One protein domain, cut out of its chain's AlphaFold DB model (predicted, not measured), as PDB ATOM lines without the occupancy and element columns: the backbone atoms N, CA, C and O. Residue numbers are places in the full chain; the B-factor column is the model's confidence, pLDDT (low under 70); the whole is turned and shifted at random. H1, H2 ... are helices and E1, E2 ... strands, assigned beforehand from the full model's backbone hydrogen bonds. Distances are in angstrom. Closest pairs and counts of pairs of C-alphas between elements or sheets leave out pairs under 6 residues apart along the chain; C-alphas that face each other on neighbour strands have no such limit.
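AT A GLANCE: This is residues 66 to 122 and 143 to 162 of the 271 residues of the protein "Uncharacterized protein K02A2.6" of Stylophora pistillata (UniProt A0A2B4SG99). Picture a small, narrow three-stranded sheet, E1 E2 E3, with the short helix H1 near one end of it and the longer helix H2 standing well away as a separate rod. An arch, residues 66 to 78, with no named element, runs from H2's side of the model to the sheet. The printed part has 77 residues, under half of them in named elements: E1, E2, E3, H1 and H2 in chain order, of mixed class, with an antiparallel sheet. It is loose, with a radius of gyration of the C-alphas of 16.2 A and spans of 43 by 31 by 24 A.

HOW THE PARTS SIT: After residue 78, look at E1, residues 79 to 84, and E2, residues 93 to 98, an antiparallel hairpin at 161 degrees; N 82 and O 95 are 2.9 A apart, within hydrogen-bond range. E3, residues 104 to 106, forms a hairpin with E2 at 154 degrees, with N 105 and O 96 at 2.8 A. The three strands are a meander, each the antiparallel neighbour of the one before. H1, residues 112 to 117, is on the sheet but only grazes it; its closest C-alphas to E2 are those of Pro 112 and Ile 93, 7.7 A apart. H2, residues 143 to 158, is apart from the three strands and H1. In H1 and H2 every O i to N i+4 pair is within hydrogen-bond range.

IN THESE COORDINATES: Find C-alpha 79 at (-59.079, -13.867, 111.784), where E1 begins; E1 and E2 each measure 16.1 A, E3 6.6 A and H1 8.3 A. H2 runs 22.4 A to C-alpha 158 at (-44.733, -34.825, 99.638).

THE WHOLE: The farthest C-alphas, Thr 89 and Thr 162, are 43.6 A apart. Residues 123 to 142 are not printed, and C-alphas 122 and 143 stand 25.4 A apart across this cut. Of the links printed whole, none is long. Mean pLDDT of the printed part is 81.6; residues 107 to 116, 118 and 120 to 122 are under 70.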
ATOM      1  N   THR A  66     -53.846 -27.489  97.711       79.69
ATOM      2  CA  THR A  66     -54.718 -26.557  98.444       79.69
ATOM      3  C   THR A  66     -54.471 -25.123  97.986       79.69
ATOM      4  O   THR A  66     -53.343 -24.638  98.041       79.69
ATOM      5  N   SER A  67     -55.495 -24.374  97.565       78.69
ATOM      6  CA  SER A  67     -55.309 -22.947  97.267       78.69
ATOM      7  C   SER A  67     -55.069 -22.159  98.559       78.69
ATOM      8  O   SER A  67     -55.915 -22.202  99.447       78.69
ATOM      9  N   ARG A  68     -53.962 -21.409  98.660       80.56
ATOM     10  CA  ARG A  68     -53.796 -20.423  99.738       80.56
ATOM     11  C   ARG A  68     -54.431 -19.098  99.320       80.56
ATOM     12  O   ARG A  68     -54.237 -18.664  98.184       80.56
ATOM     13  N   GLY A  69     -55.197 -18.492 100.224       81.81
ATOM     14  CA  GLY A  69     -55.671 -17.115 100.082       81.81
ATOM     15  C   GLY A  69     -54.531 -16.129 100.311       81.81
ATOM     16  O   GLY A  69     -53.588 -16.458 101.027       81.81
ATOM     17  N   PHE A  70     -54.601 -14.954  99.684       85.00
ATOM     18  CA  PHE A  70     -53.630 -13.881  99.912       85.00
ATOM     19  C   PHE A  70     -53.622 -13.464 101.387       85.00
ATOM     20  O   PHE A  70     -54.672 -13.529 102.026       85.00
ATOM     21  N   PRO A  71     -52.468 -13.043 101.932       84.81
ATOM     22  CA  PRO A  71     -52.422 -12.586 103.309       84.81
ATOM     23  C   PRO A  71     -53.251 -11.297 103.455       84.81
ATOM     24  O   PRO A  71     -53.289 -10.493 102.510       84.81
ATOM     25  N   PRO A  72     -53.899 -11.071 104.613       89.06
ATOM     26  CA  PRO A  72     -54.634  -9.837 104.868       89.06
ATOM     27  C   PRO A  72     -53.709  -8.615 104.774       89.06
ATOM     28  O   PRO A  72     -52.486  -8.698 104.948       89.06
ATOM     29  N   ARG A  73     -54.294  -7.454 104.470       87.62
ATOM     30  CA  ARG A  73     -53.545  -6.201 104.282       87.62
ATOM     31  C   ARG A  73     -53.436  -5.379 105.559       87.62
ATOM     32  O   ARG A  73     -52.520  -4.569 105.645       87.62
ATOM     33  N   ALA A  74     -54.339  -5.596 106.509       86.31
ATOM     34  CA  ALA A  74     -54.380  -4.900 107.784       86.31
ATOM     35  C   ALA A  74     -54.768  -5.859 108.927       86.31
ATOM     36  O   ALA A  74     -55.400  -6.888 108.660       86.31
ATOM     37  N   PRO A  75     -54.419  -5.524 110.186       86.69
ATOM     38  CA  PRO A  75     -54.886  -6.251 111.364       86.69
ATOM     39  C   PRO A  75     -56.408  -6.377 111.399       86.69
ATOM     40  O   PRO A  75     -57.109  -5.447 110.998       86.69
ATOM     41  N   TRP A  76     -56.905  -7.505 111.909       85.88
ATOM     42  CA  TRP A  76     -58.334  -7.779 112.123       85.88
ATOM     43  C   TRP A  76     -59.188  -7.839 110.853       85.88
ATOM     44  O   TRP A  76     -60.411  -7.918 110.938       85.88
ATOM     45  N   GLN A  77     -58.563  -7.831 109.673       89.75
ATOM     46  CA  GLN A  77     -59.269  -8.011 108.409       89.75
ATOM     47  C   GLN A  77     -59.745  -9.462 108.247       89.75
ATOM     48  O   GLN A  77     -60.909  -9.684 107.929       89.75
ATOM     49  N   ASP A  78     -58.853 -10.419 108.521       90.06
ATOM     50  CA  ASP A  78     -59.136 -11.852 108.512       90.06
ATOM     51  C   ASP A  78     -58.608 -12.464 109.819       90.06
ATOM     52  O   ASP A  78     -57.428 -12.314 110.148       90.06
ATOM     53  N   PHE A  79     -59.459 -13.180 110.551       90.12
ATOM     54  CA  PHE A  79     -59.079 -13.867 111.784       90.12
ATOM     55  C   PHE A  79     -59.670 -15.275 111.835       90.12
ATOM     56  O   PHE A  79     -60.742 -15.550 111.293       90.12
ATOM     57  N   GLY A  80     -58.946 -16.180 112.483       90.12
ATOM     58  CA  GLY A  80     -59.408 -17.525 112.788       90.12
ATOM     59  C   GLY A  80     -59.912 -17.600 114.218       90.12
ATOM     60  O   GLY A  80     -59.278 -17.065 115.122       90.12
ATOM     61  N   THR A  81     -61.017 -18.304 114.430       91.75
ATOM     62  CA  THR A  81     -61.501 -18.641 115.771       91.75
ATOM     63  C   THR A  81     -61.569 -20.149 115.916       91.75
ATOM     64  O   THR A  81     -62.119 -20.812 115.037       91.75
ATOM     65  N   ASP A  82     -61.062 -20.680 117.020       90.38
ATOM     66  CA  ASP A  82     -61.152 -22.101 117.340       90.38
ATOM     67  C   ASP A  82     -61.524 -22.307 118.813       90.38
ATOM     68  O   ASP A  82     -61.251 -21.454 119.664       90.38
ATOM     69  N   LEU A  83     -62.168 -23.433 119.111       88.38
ATOM     70  CA  LEU A  83     -62.542 -23.829 120.464       88.38
ATOM     71  C   LEU A  83     -61.668 -24.995 120.907       88.38
ATOM     72  O   LEU A  83     -61.798 -26.116 120.421       88.38
ATOM     73  N   LEU A  84     -60.810 -24.739 121.887       85.31
ATOM     74  CA  LEU A  84     -60.016 -25.775 122.523       85.31
ATOM     75  C   LEU A  84     -60.790 -26.355 123.710       85.31
ATOM     76  O   LEU A  84     -60.994 -25.670 124.715       85.31
ATOM     77  N   GLY A  85     -61.192 -27.621 123.615       81.88
ATOM     78  CA  GLY A  85     -61.866 -28.306 124.711       81.88
ATOM     79  C   GLY A  85     -62.468 -29.667 124.344       81.88
ATOM     80  O   GLY A  85     -62.317 -30.126 123.209       81.88
ATOM     81  N   PRO A  86     -63.159 -30.305 125.306       85.69
ATOM     82  CA  PRO A  86     -63.311 -29.865 126.698       85.69
ATOM     83  C   PRO A  86     -62.040 -30.116 127.526       85.69
ATOM     84  O   PRO A  86     -61.385 -31.151 127.394       85.69
ATOM     85  N   LEU A  87     -61.684 -29.164 128.389       82.81
ATOM     86  CA  LEU A  87     -60.618 -29.332 129.379       82.81
ATOM     87  C   LEU A  87     -61.058 -30.303 130.489       82.81
ATOM     88  O   LEU A  87     -62.258 -30.512 130.679       82.81
ATOM     89  N   PRO A  88     -60.124 -30.852 131.289       81.31
ATOM     90  CA  PRO A  88     -60.462 -31.679 132.454       81.31
ATOM     91  C   PRO A  88     -61.392 -30.990 133.468       81.31
ATOM     92  O   PRO A  88     -62.086 -31.669 134.218       81.31
ATOM     93  N   THR A  89     -61.425 -29.653 133.484       82.50
ATOM     94  CA  THR A  89     -62.335 -28.837 134.306       82.50
ATOM     95  C   THR A  89     -63.749 -28.715 133.725       82.50
ATOM     96  O   THR A  89     -64.629 -28.166 134.379       82.50
ATOM     97  N   GLY A  90     -63.988 -29.214 132.507       82.38
ATOM     98  CA  GLY A  90     -65.246 -29.068 131.766       82.38
ATOM     99  C   GLY A  90     -65.365 -27.761 130.974       82.38
ATOM    100  O   GLY A  90     -66.326 -27.580 130.229       82.38
ATOM    101  N   GLU A  91     -64.391 -26.860 131.092       82.69
ATOM    102  CA  GLU A  91     -64.374 -25.573 130.394       82.69
ATOM    103  C   GLU A  91     -63.779 -25.697 128.980       82.69
ATOM    104  O   GLU A  91     -63.129 -26.685 128.631       82.69
ATOM    105  N   SER A  92     -64.008 -24.690 128.135       84.25
ATOM    106  CA  SER A  92     -63.436 -24.596 126.784       84.25
ATOM    107  C   SER A  92     -62.858 -23.204 126.555       84.25
ATOM    108  O   SER A  92     -63.419 -22.210 127.018       84.25
ATOM    109  N   ILE A  93     -61.748 -23.123 125.824       82.88
ATOM    110  CA  ILE A  93     -61.069 -21.861 125.516       82.88
ATOM    111  C   ILE A  93     -61.421 -21.451 124.090       82.88
ATOM    112  O   ILE A  93     -61.180 -22.207 123.153       82.88
ATOM    113  N   LEU A  94     -61.931 -20.231 123.922       85.88
ATOM    114  CA  LEU A  94     -62.013 -19.591 122.613       85.88
ATOM    115  C   LEU A  94     -60.665 -18.940 122.293       85.88
ATOM    116  O   LEU A  94     -60.260 -17.988 122.967       85.88
ATOM    117  N   ALA A  95     -59.987 -19.470 121.283       87.50
ATOM    118  CA  ALA A  95     -58.767 -18.912 120.724       87.50
ATOM    119  C   ALA A  95     -59.114 -18.096 119.479       87.50
ATOM    120  O   ALA A  95     -59.718 -18.622 118.544       87.50
ATOM    121  N   VAL A  96     -58.721 -16.826 119.461       87.25
ATOM    122  CA  VAL A  96     -58.874 -15.932 118.311       87.25
ATOM    123  C   VAL A  96     -57.486 -15.553 117.820       87.25
ATOM    124  O   VAL A  96     -56.671 -15.059 118.591       87.25
ATOM    125  N   VAL A  97     -57.197 -15.803 116.547       88.25
ATOM    126  CA  VAL A  97     -55.903 -15.501 115.929       88.25
ATOM    127  C   VAL A  97     -56.113 -14.541 114.772       88.25
ATOM    128  O   VAL A  97     -56.756 -14.897 113.785       88.25
ATOM    129  N   ASP A  98     -55.526 -13.353 114.861       88.00
ATOM    130  CA  ASP A  98     -55.437 -12.424 113.736       88.00
ATOM    131  C   ASP A  98     -54.417 -12.942 112.714       88.00
ATOM    132  O   ASP A  98     -53.242 -13.142 113.031       88.00
ATOM    133  N   TYR A  99     -54.836 -13.157 111.466       85.69
ATOM    134  CA  TYR A  99     -53.948 -13.706 110.438       85.69
ATOM    135  C   TYR A  99     -52.943 -12.695 109.891       85.69
ATOM    136  O   TYR A  99     -51.974 -13.102 109.245       85.69
ATOM    137  N   TYR A 100     -53.146 -11.401 110.145       84.62
ATOM    138  CA  TYR A 100     -52.193 -10.371 109.757       84.62
ATOM    139  C   TYR A 100     -50.960 -10.380 110.661       84.62
ATOM    140  O   TYR A 100     -49.836 -10.500 110.175       84.62
ATOM    141  N   SER A 101     -51.164 -10.268 111.973       79.56
ATOM    142  CA  SER A 101     -50.079 -10.152 112.953       79.56
ATOM    143  C   SER A 101     -49.663 -11.483 113.581       79.56
ATOM    144  O   SER A 101     -48.594 -11.572 114.184       79.56
ATOM    145  N   GLY A 102     -50.499 -12.520 113.471       76.06
ATOM    146  CA  GLY A 102     -50.361 -13.745 114.257       76.06
ATOM    147  C   GLY A 102     -50.680 -13.543 115.741       76.06
ATOM    148  O   GLY A 102     -50.366 -14.418 116.548       76.06
ATOM    149  N   PHE A 103     -51.267 -12.399 116.112       78.06
ATOM    150  CA  PHE A 103     -51.653 -12.106 117.485       78.06
ATOM    151  C   PHE A 103     -52.760 -13.062 117.934       78.06
ATOM    152  O   PHE A 103     -53.790 -13.192 117.270       78.06
ATOM    153  N   LEU A 104     -52.514 -13.742 119.054       77.00
ATOM    154  CA  LEU A 104     -53.449 -14.664 119.685       77.00
ATOM    155  C   LEU A 104     -54.109 -13.963 120.871       77.00
ATOM    156  O   LEU A 104     -53.429 -13.592 121.827       77.00
ATOM    157  N   GLU A 105     -55.431 -13.869 120.832       75.62
ATOM    158  CA  GLU A 105     -56.256 -13.446 121.953       75.62
ATOM    159  C   GLU A 105     -57.027 -14.647 122.510       75.62
ATOM    160  O   GLU A 105     -57.633 -15.435 121.777       75.62
ATOM    161  N   THR A 106     -56.992 -14.802 123.832       73.25
ATOM    162  CA  THR A 106     -57.746 -15.835 124.546       73.25
ATOM    163  C   THR A 106     -58.625 -15.198 125.601       73.25
ATOM    164  O   THR A 106     -58.131 -14.466 126.456       73.25
ATOM    165  N   LYS A 107     -59.917 -15.543 125.596       65.94
ATOM    166  CA  LYS A 107     -60.905 -14.992 126.541       65.94
ATOM    167  C   LYS A 107     -60.590 -15.302 128.012       65.94
ATOM    168  O   LYS A 107     -61.071 -14.611 128.898       65.94
ATOM    169  N   THR A 108     -59.793 -16.332 128.277       60.09
ATOM    170  CA  THR A 108     -59.396 -16.745 129.628       60.09
ATOM    171  C   THR A 108     -58.342 -15.844 130.273       60.09
ATOM    172  O   THR A 108     -57.932 -16.157 131.383       60.09
ATOM    173  N   GLU A 109     -57.841 -14.799 129.590       62.69
ATOM    174  CA  GLU A 109     -56.713 -13.927 130.012       62.69
ATOM    175  C   GLU A 109     -55.398 -14.676 130.345       62.69
ATOM    176  O   GLU A 109     -54.352 -14.077 130.579       62.69
ATOM    177  N   ILE A 110     -55.428 -16.008 130.289       65.75
ATOM    178  CA  ILE A 110     -54.344 -16.951 130.511       65.75
ATOM    179  C   ILE A 110     -54.111 -17.680 129.192       65.75
ATOM    180  O   ILE A 110     -55.048 -18.223 128.597       65.75
ATOM    181  N   THR A 111     -52.853 -17.718 128.742       66.25
ATOM    182  CA  THR A 111     -52.497 -18.401 127.493       66.25
ATOM    183  C   THR A 111     -52.813 -19.903 127.574       66.25
ATOM    184  O   THR A 111     -52.649 -20.508 128.641       66.25
ATOM    185  N   PRO A 112     -53.164 -20.565 126.452       63.81
ATOM    186  CA  PRO A 112     -53.425 -22.004 126.446       63.81
ATOM    187  C   PRO A 112     -52.227 -22.804 126.966       63.81
ATOM    188  O   PRO A 112     -52.386 -23.823 127.626       63.81
ATOM    189  N   CYS A 113     -51.008 -22.310 126.729       63.28
ATOM    190  CA  CYS A 113     -49.789 -22.933 127.226       63.28
ATOM    191  C   CYS A 113     -49.718 -22.930 128.766       63.28
ATOM    192  O   CYS A 113     -49.415 -23.966 129.358       63.28
ATOM    193  N   CYS A 114     -50.061 -21.816 129.419       66.94
ATOM    194  CA  CYS A 114     -50.129 -21.757 130.882       66.94
ATOM    195  C   CYS A 114     -51.164 -22.735 131.447       66.94
ATOM    196  O   CYS A 114     -50.874 -23.424 132.422       66.94
ATOM    197  N   MET A 115     -52.340 -22.837 130.822       64.38
ATOM    198  CA  MET A 115     -53.427 -23.689 131.318       64.38
ATOM    199  C   MET A 115     -53.168 -25.187 131.083       64.38
ATOM    200  O   MET A 115     -53.461 -26.004 131.949       64.38
ATOM    201  N   ILE A 116     -52.575 -25.555 129.941       67.94
ATOM    202  CA  ILE A 116     -52.289 -26.957 129.585       67.94
ATOM    203  C   ILE A 116     -51.061 -27.490 130.330       67.94
ATOM    204  O   ILE A 116     -51.048 -28.643 130.755       67.94
ATOM    205  N   PHE A 117     -50.006 -26.679 130.467       73.25
ATOM    206  CA  PHE A 117     -48.719 -27.138 130.999       73.25
ATOM    207  C   PHE A 117     -48.443 -26.678 132.434       73.25
ATOM    208  O   PHE A 117     -47.395 -27.031 132.976       73.25
ATOM    209  N   GLY A 118     -49.331 -25.877 133.032       67.69
ATOM    210  CA  GLY A 118     -49.178 -25.357 134.395       67.69
ATOM    211  C   GLY A 118     -47.928 -24.493 134.592       67.69
ATOM    212  O   GLY A 118     -47.449 -24.353 135.713       67.69
ATOM    213  N   ARG A 119     -47.354 -23.960 133.505       72.81
ATOM    214  CA  ARG A 119     -46.120 -23.166 133.522       72.81
ATOM    215  C   ARG A 119     -46.223 -21.978 132.580       72.81
ATOM    216  O   ARG A 119     -46.683 -22.121 131.447       72.81
ATOM    217  N   GLU A 120     -45.708 -20.837 133.016       63.41
ATOM    218  CA  GLU A 120     -45.483 -19.704 132.124       63.41
ATOM    219  C   GLU A 120     -44.349 -20.027 131.154       63.41
ATOM    220  O   GLU A 120     -43.228 -20.371 131.541       63.41
ATOM    221  N   THR A 121     -44.635 -19.927 129.858       60.41
ATOM    222  CA  THR A 121     -43.585 -19.973 128.847       60.41
ATOM    223  C   THR A 121     -42.853 -18.641 128.842       60.41
ATOM    224  O   THR A 121     -43.443 -17.584 128.629       60.41
ATOM    225  N   ARG A 122     -41.532 -18.688 129.033       60.78
ATOM    226  CA  ARG A 122     -40.652 -17.547 128.759       60.78
ATOM    227  C   ARG A 122     -40.606 -17.319 127.246       60.78
ATOM    228  O   ARG A 122     -39.715 -17.813 126.568       60.78
ATOM    229  N   ARG A 143     -41.225 -12.054 103.339       87.00
ATOM    230  CA  ARG A 143     -40.400 -13.213 103.696       87.00
ATOM    231  C   ARG A 143     -41.232 -14.331 104.322       87.00
ATOM    232  O   ARG A 143     -41.084 -15.481 103.912       87.00
ATOM    233  N   ASP A 144     -42.101 -14.013 105.280       86.06
ATOM    234  CA  ASP A 144     -43.016 -14.980 105.904       86.06
ATOM    235  C   ASP A 144     -43.957 -15.609 104.866       86.06
ATOM    236  O   ASP A 144     -44.064 -16.834 104.774       86.06
ATOM    237  N   TRP A 145     -44.561 -14.783 104.010       85.62
ATOM    238  CA  TRP A 145     -45.416 -15.241 102.919       85.62
ATOM    239  C   TRP A 145     -44.672 -16.178 101.958       85.62
ATOM    240  O   TRP A 145     -45.173 -17.250 101.609       85.62
ATOM    241  N   SER A 146     -43.441 -15.823 101.586       88.50
ATOM    242  CA  SER A 146     -42.582 -16.646 100.731       88.50
ATOM    243  C   SER A 146     -42.233 -17.989 101.376       88.50
ATOM    244  O   SER A 146     -42.259 -19.019 100.700       88.50
ATOM    245  N   SER A 147     -41.940 -18.011 102.678       89.88
ATOM    246  CA  SER A 147     -41.702 -19.251 103.428       89.88
ATOM    247  C   SER A 147     -42.954 -20.128 103.461       89.88
ATOM    248  O   SER A 147     -42.893 -21.292 103.075       89.88
ATOM    249  N   LYS A 148     -44.122 -19.552 103.769       89.25
ATOM    250  CA  LYS A 148     -45.413 -20.263 103.759       89.25
ATOM    251  C   LYS A 148     -45.755 -20.861 102.389       89.25
ATOM    252  O   LYS A 148     -46.360 -21.937 102.323       89.25
ATOM    253  N   LEU A 149     -45.389 -20.186 101.296       90.12
ATOM    254  CA  LEU A 149     -45.528 -20.705  99.932       90.12
ATOM    255  C   LEU A 149     -44.578 -21.878  99.655       90.12
ATOM    256  O   LEU A 149     -45.011 -22.868  99.065       90.12
ATOM    257  N   LYS A 150     -43.319 -21.802 100.102       91.94
ATOM    258  CA  LYS A 150     -42.350 -22.909  99.986       91.94
ATOM    259  C   LYS A 150     -42.806 -24.135 100.773       91.94
ATOM    260  O   LYS A 150     -42.823 -25.231 100.220       91.94
ATOM    261  N   ASP A 151     -43.254 -23.940 102.010       90.31
ATOM    262  CA  ASP A 151     -43.769 -25.016 102.863       90.31
ATOM    263  C   ASP A 151     -44.988 -25.688 102.235       90.31
ATOM    264  O   ASP A 151     -45.119 -26.911 102.253       90.31
ATOM    265  N   LYS A 152     -45.868 -24.888 101.617       90.31
ATOM    266  CA  LYS A 152     -47.000 -25.406 100.851       90.31
ATOM    267  C   LYS A 152     -46.521 -26.260  99.674       90.31
ATOM    268  O   LYS A 152     -46.981 -27.388  99.535       90.31
ATOM    269  N   ALA A 153     -45.618 -25.742  98.842       91.31
ATOM    270  CA  ALA A 153     -45.112 -26.473  97.682       91.31
ATOM    271  C   ALA A 153     -44.452 -27.800  98.093       91.31
ATOM    272  O   ALA A 153     -44.662 -28.825  97.447       91.31
ATOM    273  N   TYR A 154     -43.719 -27.797  99.209       92.44
ATOM    274  CA  TYR A 154     -43.154 -29.004  99.798       92.44
ATOM    275  C   TYR A 154     -44.237 -29.990 100.263       92.44
ATOM    276  O   TYR A 154     -44.153 -31.178  99.951       92.44
ATOM    277  N   ALA A 155     -45.263 -29.518 100.981       90.19
ATOM    278  CA  ALA A 155     -46.361 -30.356 101.455       90.19
ATOM    279  C   ALA A 155     -47.167 -30.975 100.300       90.19
ATOM    280  O   ALA A 155     -47.438 -32.175 100.333       90.19
ATOM    281  N   ASP A 156     -47.487 -30.189  99.267       91.00
ATOM    282  CA  ASP A 156     -48.192 -30.655  98.067       91.00
ATOM    283  C   ASP A 156     -47.372 -31.740  97.341       91.00
ATOM    284  O   ASP A 156     -47.911 -32.790  96.989       91.00
ATOM    285  N   LEU A 157     -46.056 -31.542  97.185       90.88
ATOM    286  CA  LEU A 157     -45.160 -32.529  96.571       90.88
ATOM    287  C   LEU A 157     -45.068 -33.815  97.403       90.88
ATOM    288  O   LEU A 157     -45.215 -34.913  96.870       90.88
ATOM    289  N   LYS A 158     -44.851 -33.687  98.717       91.50
ATOM    290  CA  LYS A 158     -44.733 -34.825  99.638       91.50
ATOM    291  C   LYS A 158     -46.031 -35.628  99.735       91.50
ATOM    292  O   LYS A 158     -45.982 -36.846  99.874       91.50
ATOM    293  N   GLY A 159     -47.179 -34.955  99.668       84.25
ATOM    294  CA  GLY A 159     -48.505 -35.573  99.687       84.25
ATOM    295  C   GLY A 159     -48.951 -36.154  98.342       84.25
ATOM    296  O   GLY A 159     -50.012 -36.774  98.288       84.25
ATOM    297  N   GLY A 160     -48.182 -35.957  97.264       88.44
ATOM    298  CA  GLY A 160     -48.578 -36.373  95.917       88.44
ATOM    299  C   GLY A 160     -49.843 -35.657  95.436       88.44
ATOM    300  O   GLY A 160     -50.694 -36.273  94.790       88.44
ATOM    301  N   ALA A 161     -50.004 -34.383  95.802       87.44
ATOM    302  CA  ALA A 161     -51.216 -33.634  95.527       87.44
ATOM    303  C   ALA A 161     -51.421 -33.477  94.016       87.44
ATOM    304  O   ALA A 161     -50.573 -32.938  93.305       87.44
ATOM    305  N   THR A 162     -52.560 -33.951  93.518       86.50
ATOM    306  CA  THR A 162     -52.877 -33.959  92.085       86.50
ATOM    307  C   THR A 162     -54.222 -33.284  91.842       86.50
ATOM    308  O   THR A 162     -55.171 -33.509  92.594       86.50
TER     309      THR A 162